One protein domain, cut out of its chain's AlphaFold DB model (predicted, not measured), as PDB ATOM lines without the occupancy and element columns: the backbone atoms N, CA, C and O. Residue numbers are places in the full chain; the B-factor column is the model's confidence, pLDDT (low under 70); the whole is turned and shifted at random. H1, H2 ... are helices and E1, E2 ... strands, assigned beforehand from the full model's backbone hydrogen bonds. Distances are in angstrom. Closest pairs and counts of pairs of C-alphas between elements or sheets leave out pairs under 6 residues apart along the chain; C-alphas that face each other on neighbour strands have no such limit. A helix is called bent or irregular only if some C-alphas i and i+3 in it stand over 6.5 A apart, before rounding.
ATOM      1  N   THR A   2     -37.573   2.356-105.632       72.88
ATOM      2  CA  THR A   2     -36.280   2.509-104.929       72.88
ATOM      3  C   THR A   2     -35.133   2.993-105.828       72.88
ATOM      4  O   THR A   2     -34.196   3.625-105.356       72.88
ATOM      5  N   ASP A   3     -35.234   2.730-107.127       76.06
ATOM      6  CA  ASP A   3     -34.190   2.858-108.156       76.06
ATOM      7  C   ASP A   3     -33.718   4.306-108.399       76.06
ATOM      8  O   ASP A   3     -32.615   4.537-108.888       76.06
ATOM      9  N   ASP A   4     -34.545   5.288-108.029       88.75
ATOM     10  CA  ASP A   4     -34.284   6.725-108.205       88.75
ATOM     11  C   ASP A   4     -33.558   7.352-106.987       88.75
ATOM     12  O   ASP A   4     -33.258   8.551-106.940       88.75
ATOM     13  N   LEU A   5     -33.264   6.551-105.954       96.19
ATOM     14  CA  LEU A   5     -32.558   6.984-104.747       96.19
ATOM     15  C   LEU A   5     -31.042   6.928-104.930       96.19
ATOM     16  O   LEU A   5     -30.366   6.077-104.377       96.19
ATOM     17  N   SER A   6     -30.481   7.898-105.647       95.50
ATOM     18  CA  SER A   6     -29.024   8.082-105.685       95.50
ATOM     19  C   SER A   6     -28.459   8.556-104.335       95.50
ATOM     20  O   SER A   6     -29.047   9.412-103.670       95.50
ATOM     21  N   PHE A   7     -27.230   8.142-103.996       95.56
ATOM     22  CA  PHE A   7     -26.428   8.709-102.893       95.56
ATOM     23  C   PHE A   7     -26.304  10.252-102.945       95.56
ATOM     24  O   PHE A   7     -26.073  10.904-101.925       95.56
ATOM     25  N   ALA A   8     -26.459  10.864-104.127       95.31
ATOM     26  CA  ALA A   8     -26.430  12.317-104.313       95.31
ATOM     27  C   ALA A   8     -27.791  13.022-104.102       95.31
ATOM     28  O   ALA A   8     -27.868  14.243-104.265       95.31
ATOM     29  N   ALA A   9     -28.865  12.292-103.776       95.69
ATOM     30  CA  ALA A   9     -30.217  12.841-103.704       95.69
ATOM     31  C   ALA A   9     -30.383  13.897-102.586       95.69
ATOM     32  O   ALA A   9     -29.909  13.707-101.457       95.69
ATOM     33  N   PRO A  10     -31.102  15.008-102.841       95.44
ATOM     34  CA  PRO A  10     -31.486  15.934-101.782       95.44
ATOM     35  C   PRO A  10     -32.404  15.226-100.776       95.44
ATOM     36  O   PRO A  10     -33.225  14.388-101.140       95.44
ATOM     37  N   ASN A  11     -32.270  15.577 -99.496       94.44
ATOM     38  CA  ASN A  11     -33.045  15.002 -98.387       94.44
ATOM     39  C   ASN A  11     -32.936  13.468 -98.232       94.44
ATOM     40  O   ASN A  11     -33.782  12.870 -97.572       94.44
ATOM     41  N   LEU A  12     -31.868  12.842 -98.752       95.69
ATOM     42  CA  LEU A  12     -31.631  11.392 -98.676       95.69
ATOM     43  C   LEU A  12     -31.848  10.806 -97.268       95.69
ATOM     44  O   LEU A  12     -32.527   9.798 -97.129       95.69
ATOM     45  N   HIS A  13     -31.356  11.475 -96.220       94.69
ATOM     46  CA  HIS A  13     -31.544  11.057 -94.823       94.69
ATOM     47  C   HIS A  13     -33.019  10.879 -94.410       94.69
ATOM     48  O   HIS A  13     -33.330   9.949 -93.674       94.69
ATOM     49  N   ALA A  14     -33.919  11.748 -94.882       95.19
ATOM     50  CA  ALA A  14     -35.341  11.685 -94.554       95.19
ATOM     51  C   ALA A  14     -36.032  10.542 -95.310       95.19
ATOM     52  O   ALA A  14     -36.840   9.832 -94.728       95.19
ATOM     53  N   ARG A  15     -35.642  10.311 -96.573       96.19
ATOM     54  CA  ARG A  15     -36.136   9.176 -97.368       96.19
ATOM     55  C   ARG A  15     -35.673   7.836 -96.783       96.19
ATOM     56  O   ARG A  15     -36.490   6.954 -96.578       96.19
ATOM     57  N   LEU A  16     -34.392   7.702 -96.428       96.44
ATOM     58  CA  LEU A  16     -33.841   6.476 -95.825       96.44
ATOM     59  C   LEU A  16     -34.446   6.127 -94.455       96.44
ATOM     60  O   LEU A  16     -34.437   4.960 -94.075       96.44
ATOM     61  N   ALA A  17     -34.968   7.113 -93.719       95.50
ATOM     62  CA  ALA A  17     -35.706   6.872 -92.481       95.50
ATOM     63  C   ALA A  17     -37.123   6.310 -92.727       95.50
ATOM     64  O   ALA A  17     -37.667   5.646 -91.850       95.50
ATOM     65  N   GLN A  18     -37.702   6.569 -93.905       96.00
ATOM     66  CA  GLN A  18     -39.037   6.111 -94.308       96.00
ATOM     67  C   GLN A  18     -39.025   4.732 -94.983       96.00
ATOM     68  O   GLN A  18     -40.044   4.055 -94.953       96.00
ATOM     69  N   LEU A  19     -37.894   4.317 -95.571       96.88
ATOM     70  CA  LEU A  19     -37.769   3.008 -96.220       96.88
ATOM     71  C   LEU A  19     -37.887   1.839 -95.232       96.88
ATOM     72  O   LEU A  19     -37.350   1.897 -94.114       96.88
ATOM     73  N   ALA A  20     -38.506   0.757 -95.706       96.56
ATOM     74  CA  ALA A  20     -38.446  -0.568 -95.091       96.56
ATOM     75  C   ALA A  20     -37.078  -1.244 -95.320       96.56
ATOM     76  O   ALA A  20     -36.265  -0.795 -96.133       96.56
ATOM     77  N   GLU A  21     -36.802  -2.345 -94.618       95.88
ATOM     78  CA  GLU A  21     -35.506  -3.037 -94.720       95.88
ATOM     79  C   GLU A  21     -35.305  -3.687 -96.100       95.88
ATOM     80  O   GLU A  21     -34.267  -3.471 -96.724       95.88
ATOM     81  N   ASP A  22     -36.348  -4.310 -96.661       96.81
ATOM     82  CA  ASP A  22     -36.358  -4.823 -98.044       96.81
ATOM     83  C   ASP A  22     -36.091  -3.745 -99.108       96.81
ATOM     84  O   ASP A  22     -35.645  -4.048-100.216       96.81
ATOM     85  N   GLU A  23     -36.396  -2.479 -98.811       96.88
ATOM     86  CA  GLU A  23     -36.136  -1.351 -99.706       96.88
ATOM     87  C   GLU A  23     -34.718  -0.802 -99.541       96.88
ATOM     88  O   GLU A  23     -34.090  -0.425-100.531       96.88
ATOM     89  N   LEU A  24     -34.189  -0.801 -98.313       97.19
ATOM     90  CA  LEU A  24     -32.784  -0.495 -98.037       97.19
ATOM     91  C   LEU A  24     -31.854  -1.517 -98.705       97.19
ATOM     92  O   LEU A  24     -30.800  -1.135 -99.222       97.19
ATOM     93  N   ASP A  25     -32.255  -2.786 -98.761       97.44
ATOM     94  CA  ASP A  25     -31.526  -3.876 -99.423       97.44
ATOM     95  C   ASP A  25     -31.506  -3.784-100.957       97.44
ATOM     96  O   ASP A  25     -30.655  -4.406-101.598       97.44
ATOM     97  N   ARG A  26     -32.384  -2.966-101.554       96.75
ATOM     98  CA  ARG A  26     -32.422  -2.684-103.003       96.75
ATOM     99  C   ARG A  26     -31.529  -1.507-103.422       96.75
ATOM    100  O   ARG A  26     -31.428  -1.227-104.614       96.75
ATOM    101  N   LEU A  27     -30.885  -0.807-102.480       96.88
ATOM    102  CA  LEU A  27     -30.037   0.359-102.769       96.88
ATOM    103  C   LEU A  27     -28.651  -0.034-103.306       96.88
ATOM    104  O   LEU A  27     -28.007  -0.952-102.798       96.88
ATOM    105  N   ASP A  28     -28.131   0.730-104.274       96.56
ATOM    106  CA  ASP A  28     -26.823   0.491-104.912       96.56
ATOM    107  C   ASP A  28     -25.606   0.921-104.058       96.56
ATOM    108  O   ASP A  28     -24.451   0.654-104.416       96.56
ATOM    109  N   PHE A  29     -25.853   1.533-102.895       97.56
ATOM    110  CA  PHE A  29     -24.853   1.926-101.897       97.56
ATOM    111  C   PHE A  29     -25.108   1.288-100.523       97.56
ATOM    112  O   PHE A  29     -26.225   0.900-100.175       97.56
ATOM    113  N   GLY A  30     -24.042   1.182 -99.725       97.81
ATOM    114  CA  GLY A  30     -24.117   0.640 -98.368       97.81
ATOM    115  C   GLY A  30     -24.761   1.631 -97.396       97.81
ATOM    116  O   GLY A  30     -24.414   2.816 -97.407       97.81
ATOM    117  N   VAL A  31     -25.672   1.156 -96.547       98.00
ATOM    118  CA  VAL A  31     -26.359   1.950 -95.516       98.00
ATOM    119  C   VAL A  31     -26.193   1.292 -94.151       98.00
ATOM    120  O   VAL A  31     -26.628   0.160 -93.941       98.00
ATOM    121  N   ILE A  32     -25.614   2.045 -93.211       97.81
ATOM    122  CA  ILE A  32     -25.567   1.697 -91.787       97.81
ATOM    123  C   ILE A  32     -26.384   2.727 -91.009       97.81
ATOM    124  O   ILE A  32     -26.024   3.908 -90.969       97.81
ATOM    125  N   GLY A  33     -27.466   2.268 -90.385       97.19
ATOM    126  CA  GLY A  33     -28.257   3.012 -89.410       97.19
ATOM    127  C   GLY A  33     -27.853   2.635 -87.985       97.19
ATOM    128  O   GLY A  33     -27.850   1.451 -87.660       97.19
ATOM    129  N   PHE A  34     -27.524   3.607 -87.135       97.25
ATOM    130  CA  PHE A  34     -27.155   3.365 -85.729       97.25
ATOM    131  C   PHE A  34     -27.766   4.393 -84.766       97.25
ATOM    132  O   PHE A  34     -28.062   5.518 -85.177       97.25
ATOM    133  N   ASP A  35     -27.940   3.994 -83.506       96.06
ATOM    134  CA  ASP A  35     -28.580   4.777 -82.437       96.06
ATOM    135  C   ASP A  35     -27.654   5.840 -81.787       96.06
ATOM    136  O   ASP A  35     -26.583   6.190 -82.295       96.06
ATOM    137  N   GLY A  36     -28.088   6.405 -80.651       95.00
ATOM    138  CA  GLY A  36     -27.312   7.377 -79.872       95.00
ATOM    139  C   GLY A  36     -26.087   6.787 -79.160       95.00
ATOM    140  O   GLY A  36     -25.068   7.475 -79.041       95.00
ATOM    141  N   ASP A  37     -26.167   5.522 -78.749       95.81
ATOM    142  CA  ASP A  37     -25.112   4.767 -78.058       95.81
ATOM    143  C   ASP A  37     -24.144   4.078 -79.040       95.81
ATOM    144  O   ASP A  37     -23.068   3.596 -78.674       95.81
ATOM    145  N   THR A  38     -24.449   4.208 -80.332       96.44
ATOM    146  CA  THR A  38     -23.729   3.760 -81.526       96.44
ATOM    147  C   THR A  38     -23.888   2.282 -81.882       96.44
ATOM    148  O   THR A  38     -23.091   1.770 -82.670       96.44
ATOM    149  N   ASN A  39     -24.928   1.610 -81.386       97.56
ATOM    150  CA  ASN A  39     -25.294   0.257 -81.814       97.56
ATOM    151  C   ASN A  39     -25.951   0.296 -83.197       97.56
ATOM    152  O   ASN A  39     -26.719   1.211 -83.500       97.56
ATOM    153  N   VAL A  40     -25.648  -0.676 -84.061       97.88
ATOM    154  CA  VAL A  40     -26.239  -0.729 -85.406       97.88
ATOM    155  C   VAL A  40     -27.671  -1.264 -85.331       97.88
ATOM    156  O   VAL A  40     -27.895  -2.400 -84.926       97.88
ATOM    157  N   CYS A  41     -28.633  -0.451 -85.761       97.56
ATOM    158  CA  CYS A  41     -30.064  -0.772 -85.771       97.56
ATOM    159  C   CYS A  41     -30.582  -1.154 -87.164       97.56
ATOM    160  O   CYS A  41     -31.613  -1.802 -87.260       97.56
ATOM    161  N   ARG A  42     -29.904  -0.724 -88.239       98.00
ATOM    162  CA  ARG A  42     -30.226  -1.077 -89.634       98.00
ATOM    163  C   ARG A  42     -28.938  -1.300 -90.418       98.00
ATOM    164  O   ARG A  42     -28.007  -0.501 -90.297       98.00
ATOM    165  N   TYR A  43     -28.879  -2.345 -91.234       98.25
ATOM    166  CA  TYR A  43     -27.657  -2.719 -91.949       98.25
ATOM    167  C   TYR A  43     -27.991  -3.451 -93.253       98.25
ATOM    168  O   TYR A  43     -28.408  -4.606 -93.211       98.25
ATOM    169  N   ASN A  44     -27.840  -2.774 -94.397       98.12
ATOM    170  CA  ASN A  44     -28.350  -3.297 -95.666       98.12
ATOM    171  C   ASN A  44     -27.427  -4.324 -96.346       98.12
ATOM    172  O   ASN A  44     -26.203  -4.343 -96.156       98.12
ATOM    173  N   ARG A  45     -28.012  -5.133 -97.230       98.00
ATOM    174  CA  ARG A  45     -27.333  -6.110 -98.089       98.00
ATOM    175  C   ARG A  45     -26.128  -5.528 -98.823       98.00
ATOM    176  O   ARG A  45     -25.086  -6.176 -98.861       98.00
ATOM    177  N   THR A  46     -26.229  -4.327 -99.392       97.81
ATOM    178  CA  THR A  46     -25.114  -3.740-100.153       97.81
ATOM    179  C   THR A  46     -23.908  -3.413 -99.267       97.81
ATOM    180  O   THR A  46     -22.771  -3.567 -99.718       97.81
ATOM    181  N   GLU A  47     -24.112  -3.039 -98.000       98.00
ATOM    182  CA  GLU A  47     -23.019  -2.932 -97.026       98.00
ATOM    183  C   GLU A  47     -22.532  -4.314 -96.565       98.00
ATOM    184  O   GLU A  47     -21.322  -4.525 -96.489       98.00
ATOM    185  N   SER A  48     -23.432  -5.284 -96.354       98.06
ATOM    186  CA  SER A  48     -23.078  -6.685 -96.057       98.06
ATOM    187  C   SER A  48     -22.140  -7.278 -97.119       98.06
ATOM    188  O   SER A  48     -21.075  -7.803 -96.783       98.06
ATOM    189  N   GLU A  49     -22.476  -7.131 -98.405       97.88
ATOM    190  CA  GLU A  49     -21.631  -7.520 -99.543       97.88
ATOM    191  C   GLU A  49     -20.312  -6.726 -99.587       97.88
ATOM    192  O   GLU A  49     -19.254  -7.293 -99.860       97.88
ATOM    193  N   ALA A  50     -20.344  -5.417 -99.308       97.19
ATOM    194  CA  ALA A  50     -19.163  -4.557 -99.390       97.19
ATOM    195  C   ALA A  50     -18.193  -4.702 -98.200       97.19
ATOM    196  O   ALA A  50     -17.017  -4.351 -98.335       97.19
ATOM    197  N   ALA A  51     -18.664  -5.152 -97.034       97.12
ATOM    198  CA  ALA A  51     -17.879  -5.321 -95.811       97.12
ATOM    199  C   ALA A  51     -17.528  -6.787 -95.499       97.12
ATOM    200  O   ALA A  51     -16.573  -7.025 -94.762       97.12
ATOM    201  N   GLY A  52     -18.266  -7.760 -96.046       97.94
ATOM    202  CA  GLY A  52     -18.086  -9.185 -95.740       97.94
ATOM    203  C   GLY A  52     -18.606  -9.593 -94.355       97.94
ATOM    204  O   GLY A  52     -18.160 -10.600 -93.806       97.94
ATOM    205  N   LEU A  53     -19.525  -8.813 -93.778       98.12
ATOM    206  CA  LEU A  53     -20.138  -9.054 -92.467       98.12
ATOM    207  C   LEU A  53     -21.646  -9.233 -92.640       98.12
ATOM    208  O   LEU A  53     -22.290  -8.351 -93.198       98.12
ATOM    209  N   THR A  54     -22.201 -10.343 -92.149       97.75
ATOM    210  CA  THR A  54     -23.639 -10.639 -92.228       97.75
ATOM    211  C   THR A  54     -24.446  -9.825 -91.204       97.75
ATOM    212  O   THR A  54     -23.947  -9.610 -90.095       97.75
ATOM    213  N   PRO A  55     -25.704  -9.422 -91.496       97.69
ATOM    214  CA  PRO A  55     -26.498  -8.593 -90.583       97.69
ATOM    215  C   PRO A  55     -26.626  -9.147 -89.147       97.69
ATOM    216  O   PRO A  55     -26.394  -8.373 -88.219       97.69
ATOM    217  N   PRO A  56     -26.841 -10.462 -88.902       97.88
ATOM    218  CA  PRO A  56     -26.917 -11.012 -87.539       97.88
ATOM    219  C   PRO A  56     -25.619 -10.937 -86.713       97.88
ATOM    220  O   PRO A  56     -25.632 -11.253 -85.529       97.88
ATOM    221  N   ARG A  57     -24.482 -10.554 -87.313       97.81
ATOM    222  CA  ARG A  57     -23.217 -10.278 -86.600       97.81
ATOM    223  C   ARG A  57     -22.987  -8.790 -86.321       97.81
ATOM    224  O   ARG A  57     -21.976  -8.437 -85.719       97.81
ATOM    225  N   VAL A  58     -23.870  -7.929 -86.821       98.12
ATOM    226  CA  VAL A  58     -23.691  -6.474 -86.864       98.12
ATOM    227  C   VAL A  58     -24.833  -5.749 -86.160       98.12
ATOM    228  O   VAL A  58     -24.574  -4.806 -85.417       98.12
ATOM    229  N   LEU A  59     -26.075  -6.194 -86.352       98.06
ATOM    230  CA  LEU A  59     -27.243  -5.646 -85.665       98.06
ATOM    231  C   LEU A  59     -27.096  -5.801 -84.141       98.06
ATOM    232  O   LEU A  59     -26.567  -6.799 -83.649       98.06
ATOM    233  N   GLY A  60     -27.493  -4.767 -83.399       98.12
ATOM    234  CA  GLY A  60     -27.315  -4.663 -81.948       98.12
ATOM    235  C   GLY A  60     -25.869  -4.437 -81.478       98.12
ATOM    236  O   GLY A  60     -25.658  -4.190 -80.296       98.12
ATOM    237  N   GLN A  61     -24.860  -4.487 -82.358       98.44
ATOM    238  CA  GLN A  61     -23.456  -4.326 -81.963       98.44
ATOM    239  C   GLN A  61     -22.978  -2.866 -82.075       98.44
ATOM    240  O   GLN A  61     -23.287  -2.193 -83.064       98.44
ATOM    241  N   PRO A  62     -22.157  -2.369 -81.127       98.00
ATOM    242  CA  PRO A  62     -21.591  -1.024 -81.180       98.00
ATOM    243  C   PRO A  62     -20.629  -0.858 -82.367       98.00
ATOM    244  O   PRO A  62     -19.559  -1.477 -82.448       98.00
ATOM    245  N   LEU A  63     -21.005   0.034 -83.287       98.00
ATOM    246  CA  LEU A  63     -20.364   0.258 -84.583       98.00
ATOM    247  C   LEU A  63     -18.873   0.583 -84.453       98.00
ATOM    248  O   LEU A  63     -18.053   0.073 -85.213       98.00
ATOM    249  N   PHE A  64     -18.511   1.430 -83.488       97.75
ATOM    250  CA  PHE A  64     -17.141   1.931 -83.350       97.75
ATOM    251  C   PHE A  64     -16.217   1.027 -82.523       97.75
ATOM    252  O   PHE A  64     -15.007   1.210 -82.593       97.75
ATOM    253  N   THR A  65     -16.714   0.064 -81.746       97.50
ATOM    254  CA  THR A  65     -15.834  -0.847 -80.984       97.50
ATOM    255  C   THR A  65     -15.779  -2.239 -81.594       97.50
ATOM    256  O   THR A  65     -14.685  -2.783 -81.730       97.50
ATOM    257  N   ASN A  66     -16.925  -2.783 -82.011       97.94
ATOM    258  CA  ASN A  66     -17.045  -4.195 -82.373       97.94
ATOM    259  C   ASN A  66     -17.081  -4.376 -83.897       97.94
ATOM    260  O   ASN A  66     -16.285  -5.130 -84.449       97.94
ATOM    261  N   VAL A  67     -17.972  -3.655 -84.585       98.00
ATOM    262  CA  VAL A  67     -18.234  -3.844 -86.027       98.00
ATOM    263  C   VAL A  67     -17.120  -3.253 -86.896       98.00
ATOM    264  O   VAL A  67     -16.625  -3.898 -87.818       98.00
ATOM    265  N   ALA A  68     -16.733  -2.006 -86.624       97.62
ATOM    266  CA  ALA A  68     -15.837  -1.225 -87.469       97.62
ATOM    267  C   ALA A  68     -14.836  -0.395 -86.633       97.62
ATOM    268  O   ALA A  68     -14.835   0.839 -86.705       97.62
ATOM    269  N   PRO A  69     -13.926  -1.036 -85.868       97.50
ATOM    270  CA  PRO A  69     -12.947  -0.340 -85.022       97.50
ATOM    271  C   PRO A  69     -12.025   0.621 -85.792       97.50
ATOM    272  O   PRO A  69     -11.549   1.608 -85.234       97.50
ATOM    273  N   CYS A  70     -11.826   0.423 -87.100       97.00
ATOM    274  CA  CYS A  70     -11.108   1.369 -87.964       97.00
ATOM    275  C   CYS A  70     -11.804   2.744 -88.101       97.00
ATOM    276  O   CYS A  70     -11.141   3.751 -88.369       97.00
ATOM    277  N   LEU A  71     -13.121   2.820 -87.874       97.31
ATOM    278  CA  LEU A  71     -13.896   4.065 -87.842       97.31
ATOM    279  C   LEU A  71     -13.813   4.783 -86.484       97.31
ATOM    280  O   LEU A  71     -14.219   5.943 -86.388       97.31
ATOM    281  N   ASN A  72     -13.239   4.148 -85.453       96.94
ATOM    282  CA  ASN A  72     -13.029   4.721 -84.118       96.94
ATOM    283  C   ASN A  72     -11.841   5.692 -84.073       96.94
ATOM    284  O   ASN A  72     -10.906   5.575 -83.284       96.94
ATOM    285  N   ASN A  73     -11.861   6.655 -84.986       96.69
ATOM    286  CA  ASN A  73     -10.853   7.687 -85.124       96.69
ATOM    287  C   ASN A  73     -11.508   9.074 -85.046       96.69
ATOM    288  O   ASN A  73     -12.700   9.250 -85.316       96.69
ATOM    289  N   PHE A  74     -10.712  10.088 -84.706       95.44
ATOM    290  CA  PHE A  74     -11.189  11.464 -84.517       95.44
ATOM    291  C   PHE A  74     -11.825  12.091 -85.777       95.44
ATOM    292  O   PHE A  74     -12.549  13.082 -85.674       95.44
ATOM    293  N   MET A  75     -11.573  11.547 -86.973       94.62
ATOM    294  CA  MET A  75     -12.153  12.069 -88.214       94.62
ATOM    295  C   MET A  75     -13.595  11.603 -88.431       94.62
ATOM    296  O   MET A  75     -14.334  12.321 -89.105       94.62
ATOM    297  N   VAL A  76     -13.988  10.454 -87.862       95.56
ATOM    298  CA  VAL A  76     -15.308   9.821 -88.053       95.56
ATOM    299  C   VAL A  76     -16.082   9.751 -86.732       95.56
ATOM    300  O   VAL A  76     -17.013  10.536 -86.548       95.56
ATOM    301  N   ALA A  77     -15.685   8.894 -85.786       94.12
ATOM    302  CA  ALA A  77     -16.420   8.666 -84.535       94.12
ATOM    303  C   ALA A  77     -16.648   9.950 -83.714       94.12
ATOM    304  O   ALA A  77     -17.746  10.178 -83.208       94.12
ATOM    305  N   GLN A  78     -15.649  10.839 -83.629       93.38
ATOM    306  CA  GLN A  78     -15.813  12.107 -82.907       93.38
ATOM    307  C   GLN A  78     -16.810  13.053 -83.597       93.38
ATOM    308  O   GLN A  78     -17.514  13.789 -82.907       93.38
ATOM    309  N   ARG A  79     -16.919  13.023 -84.935       93.56
ATOM    310  CA  ARG A  79     -17.945  13.789 -85.664       93.56
ATOM    311  C   ARG A  79     -19.329  13.203 -85.427       93.56
ATOM    312  O   ARG A  79     -20.220  13.948 -85.045       93.56
ATOM    313  N   ALA A  80     -19.481  11.885 -85.572       91.12
ATOM    314  CA  ALA A  80     -20.745  11.189 -85.333       91.12
ATOM    315  C   ALA A  80     -21.303  11.500 -83.932       91.12
ATOM    316  O   ALA A  80     -22.425  11.988 -83.813       91.12
ATOM    317  N   LYS A  81     -20.479  11.344 -82.884       89.19
ATOM    318  CA  LYS A  81     -20.869  11.653 -81.497       89.19
ATOM    319  C   LYS A  81     -21.186  13.141 -81.283       89.19
ATOM    320  O   LYS A  81     -22.152  13.474 -80.600       89.19
ATOM    321  N   HIS A  82     -20.409  14.051 -81.875       87.25
ATOM    322  CA  HIS A  82     -20.605  15.494 -81.695       87.25
ATOM    323  C   HIS A  82     -21.830  16.040 -82.443       87.25
ATOM    324  O   HIS A  82     -22.567  16.856 -81.887       87.25
ATOM    325  N   ASP A  83     -22.056  15.607 -83.683       80.88
ATOM    326  CA  ASP A  83     -23.154  16.090 -84.519       80.88
ATOM    327  C   ASP A  83     -24.473  15.374 -84.194       80.88
ATOM    328  O   ASP A  83     -25.508  16.038 -84.168       80.88
ATOM    329  N   GLY A  84     -24.446  14.080 -83.845       70.56
ATOM    330  CA  GLY A  84     -25.613  13.344 -83.343       70.56
ATOM    331  C   GLY A  84     -26.126  13.913 -82.017       70.56
ATOM    332  O   GLY A  84     -27.266  14.368 -81.936       70.56
ATOM    333  N   GLY A  85     -25.257  14.015 -81.002       57.97
ATOM    334  CA  GLY A  85     -25.636  14.537 -79.683       57.97
ATOM    335  C   GLY A  85     -26.100  16.003 -79.690       57.97
ATOM    336  O   GLY A  85     -26.939  16.392 -78.877       57.97
ATOM    337  N   ARG A  86     -25.602  16.828 -80.625       55.69
ATOM    338  CA  ARG A  86     -26.007  18.245 -80.766       55.69
ATOM    339  C   ARG A  86     -27.148  18.473 -81.754       55.69
ATOM    340  O   ARG A  86     -27.758  19.539 -81.710       55.69
ATOM    341  N   ARG A  87     -27.479  17.486 -82.592       53.97
ATOM    342  CA  ARG A  87     -28.746  17.405 -83.334       53.97
ATOM    343  C   ARG A  87     -29.787  16.561 -82.587       53.97
ATOM    344  O   ARG A  87     -30.651  15.947 -83.209       53.97
ATOM    345  N   ARG A  88     -29.845  16.718 -81.256       49.97
ATOM    346  CA  ARG A  88     -31.152  16.952 -80.623       49.97
ATOM    347  C   ARG A  88     -31.764  18.164 -81.321       49.97
ATOM    348  O   ARG A  88     -31.472  19.310 -80.975       49.97
TER     349      ARG A  88
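AT A GLANCE: This is residues 2 to 88 of the 1104 residues of an uncharacterized protein of Lupinus albus (UniProt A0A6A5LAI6). A two-stranded hairpin, E1 and E2, forms the middle of the model, and five short helices are spread round it, none touching another. H3 packs on the first part of E1, and H2 comes near that end too, with the C-alphas of Leu 24 and Val 31 7.3 A apart; H4 lies near the other end, where the hairpin turns, and H1 and H5 stand like two separate legs of an arch, with a gap between them. The printed part has 87 residues, with named elements in the order H1 H2 E1 E2 H3 H4 H5; fewer than half of the residues are in them, and the class is mixed, helices and strands. The sheet has the order E1 - E2 and is antiparallel. The whole is compact, with a radius of gyration of the C-alphas of 13.1 A and a rounded outline of 34 by 29 by 19 A.

HOW THE PARTS SIT: E1, residues 30 to 34, and E2, residues 40 to 43, are antiparallel neighbours in a hairpin, their directions 162 degrees apart. N 33 and O 42 are within hydrogen-bond range at 2.8 A, as are N 41 and O 33 at 2.8 A. H3, residues 45 to 51, has 8 pairs of C-alphas within 8 A of E1; the closest are those of Gly 30 and Glu 47, 4.0 A apart. H2, residues 21 to 24, is close to H3 but not clearly touching, with the C-alphas of Leu 24 and Arg 45 closest at 7.8 A. H1, residues 12 to 18, is close to H2 but not clearly touching: the closest C-alphas, of Leu 16 and Leu 24, are 7.4 A apart. For H4, residues 63 to 67, and E2 the closest C-alphas are those of Leu 63 and Val 40, at 6.0 A. H5, residues 77 to 86, is close to H4 but not clearly touching, with Phe 64 and Ala 77 the closest C-alphas at 6.9 A. H1 and H5 are apart. Every O i to N i+4 pair is within hydrogen-bond range in H1, H3 and H5; H2 is too short for such a pair, and H4 has 0 of 1, with 0 of 2 O i to N i+3 pairs.

IN THESE COORDINATES: E1 runs 13.3 A from C-alpha 30 at (-24.117, 0.640, -98.368), and E2 is 7.0 A long. H5, the longest helix, measures 14.1 A and ends with C-alpha 86 at (-26.007, 18.245, -80.766). H1 begins with C-alpha 12 at (-31.631, 11.392, -98.676) and spans 10.1 A; H3 spans 9.8 A, H2 5.0 A and H4 4.8 A. H4 is neither bent nor irregular, but only just: C-alphas 64 and 67 are 6.5 A apart.

THE WHOLE: The two C-alphas farthest apart, of Asp 3 and Phe 74, are separated by 34.1 A. The printed part has no cut, and the link from H3 to H4, 11 residues, is long. Residues 8 to 14, of which 12 to 14 belong to H1, stand free. Mean pLDDT of the printed part is 93.5; residues 85 to 88 are under 70.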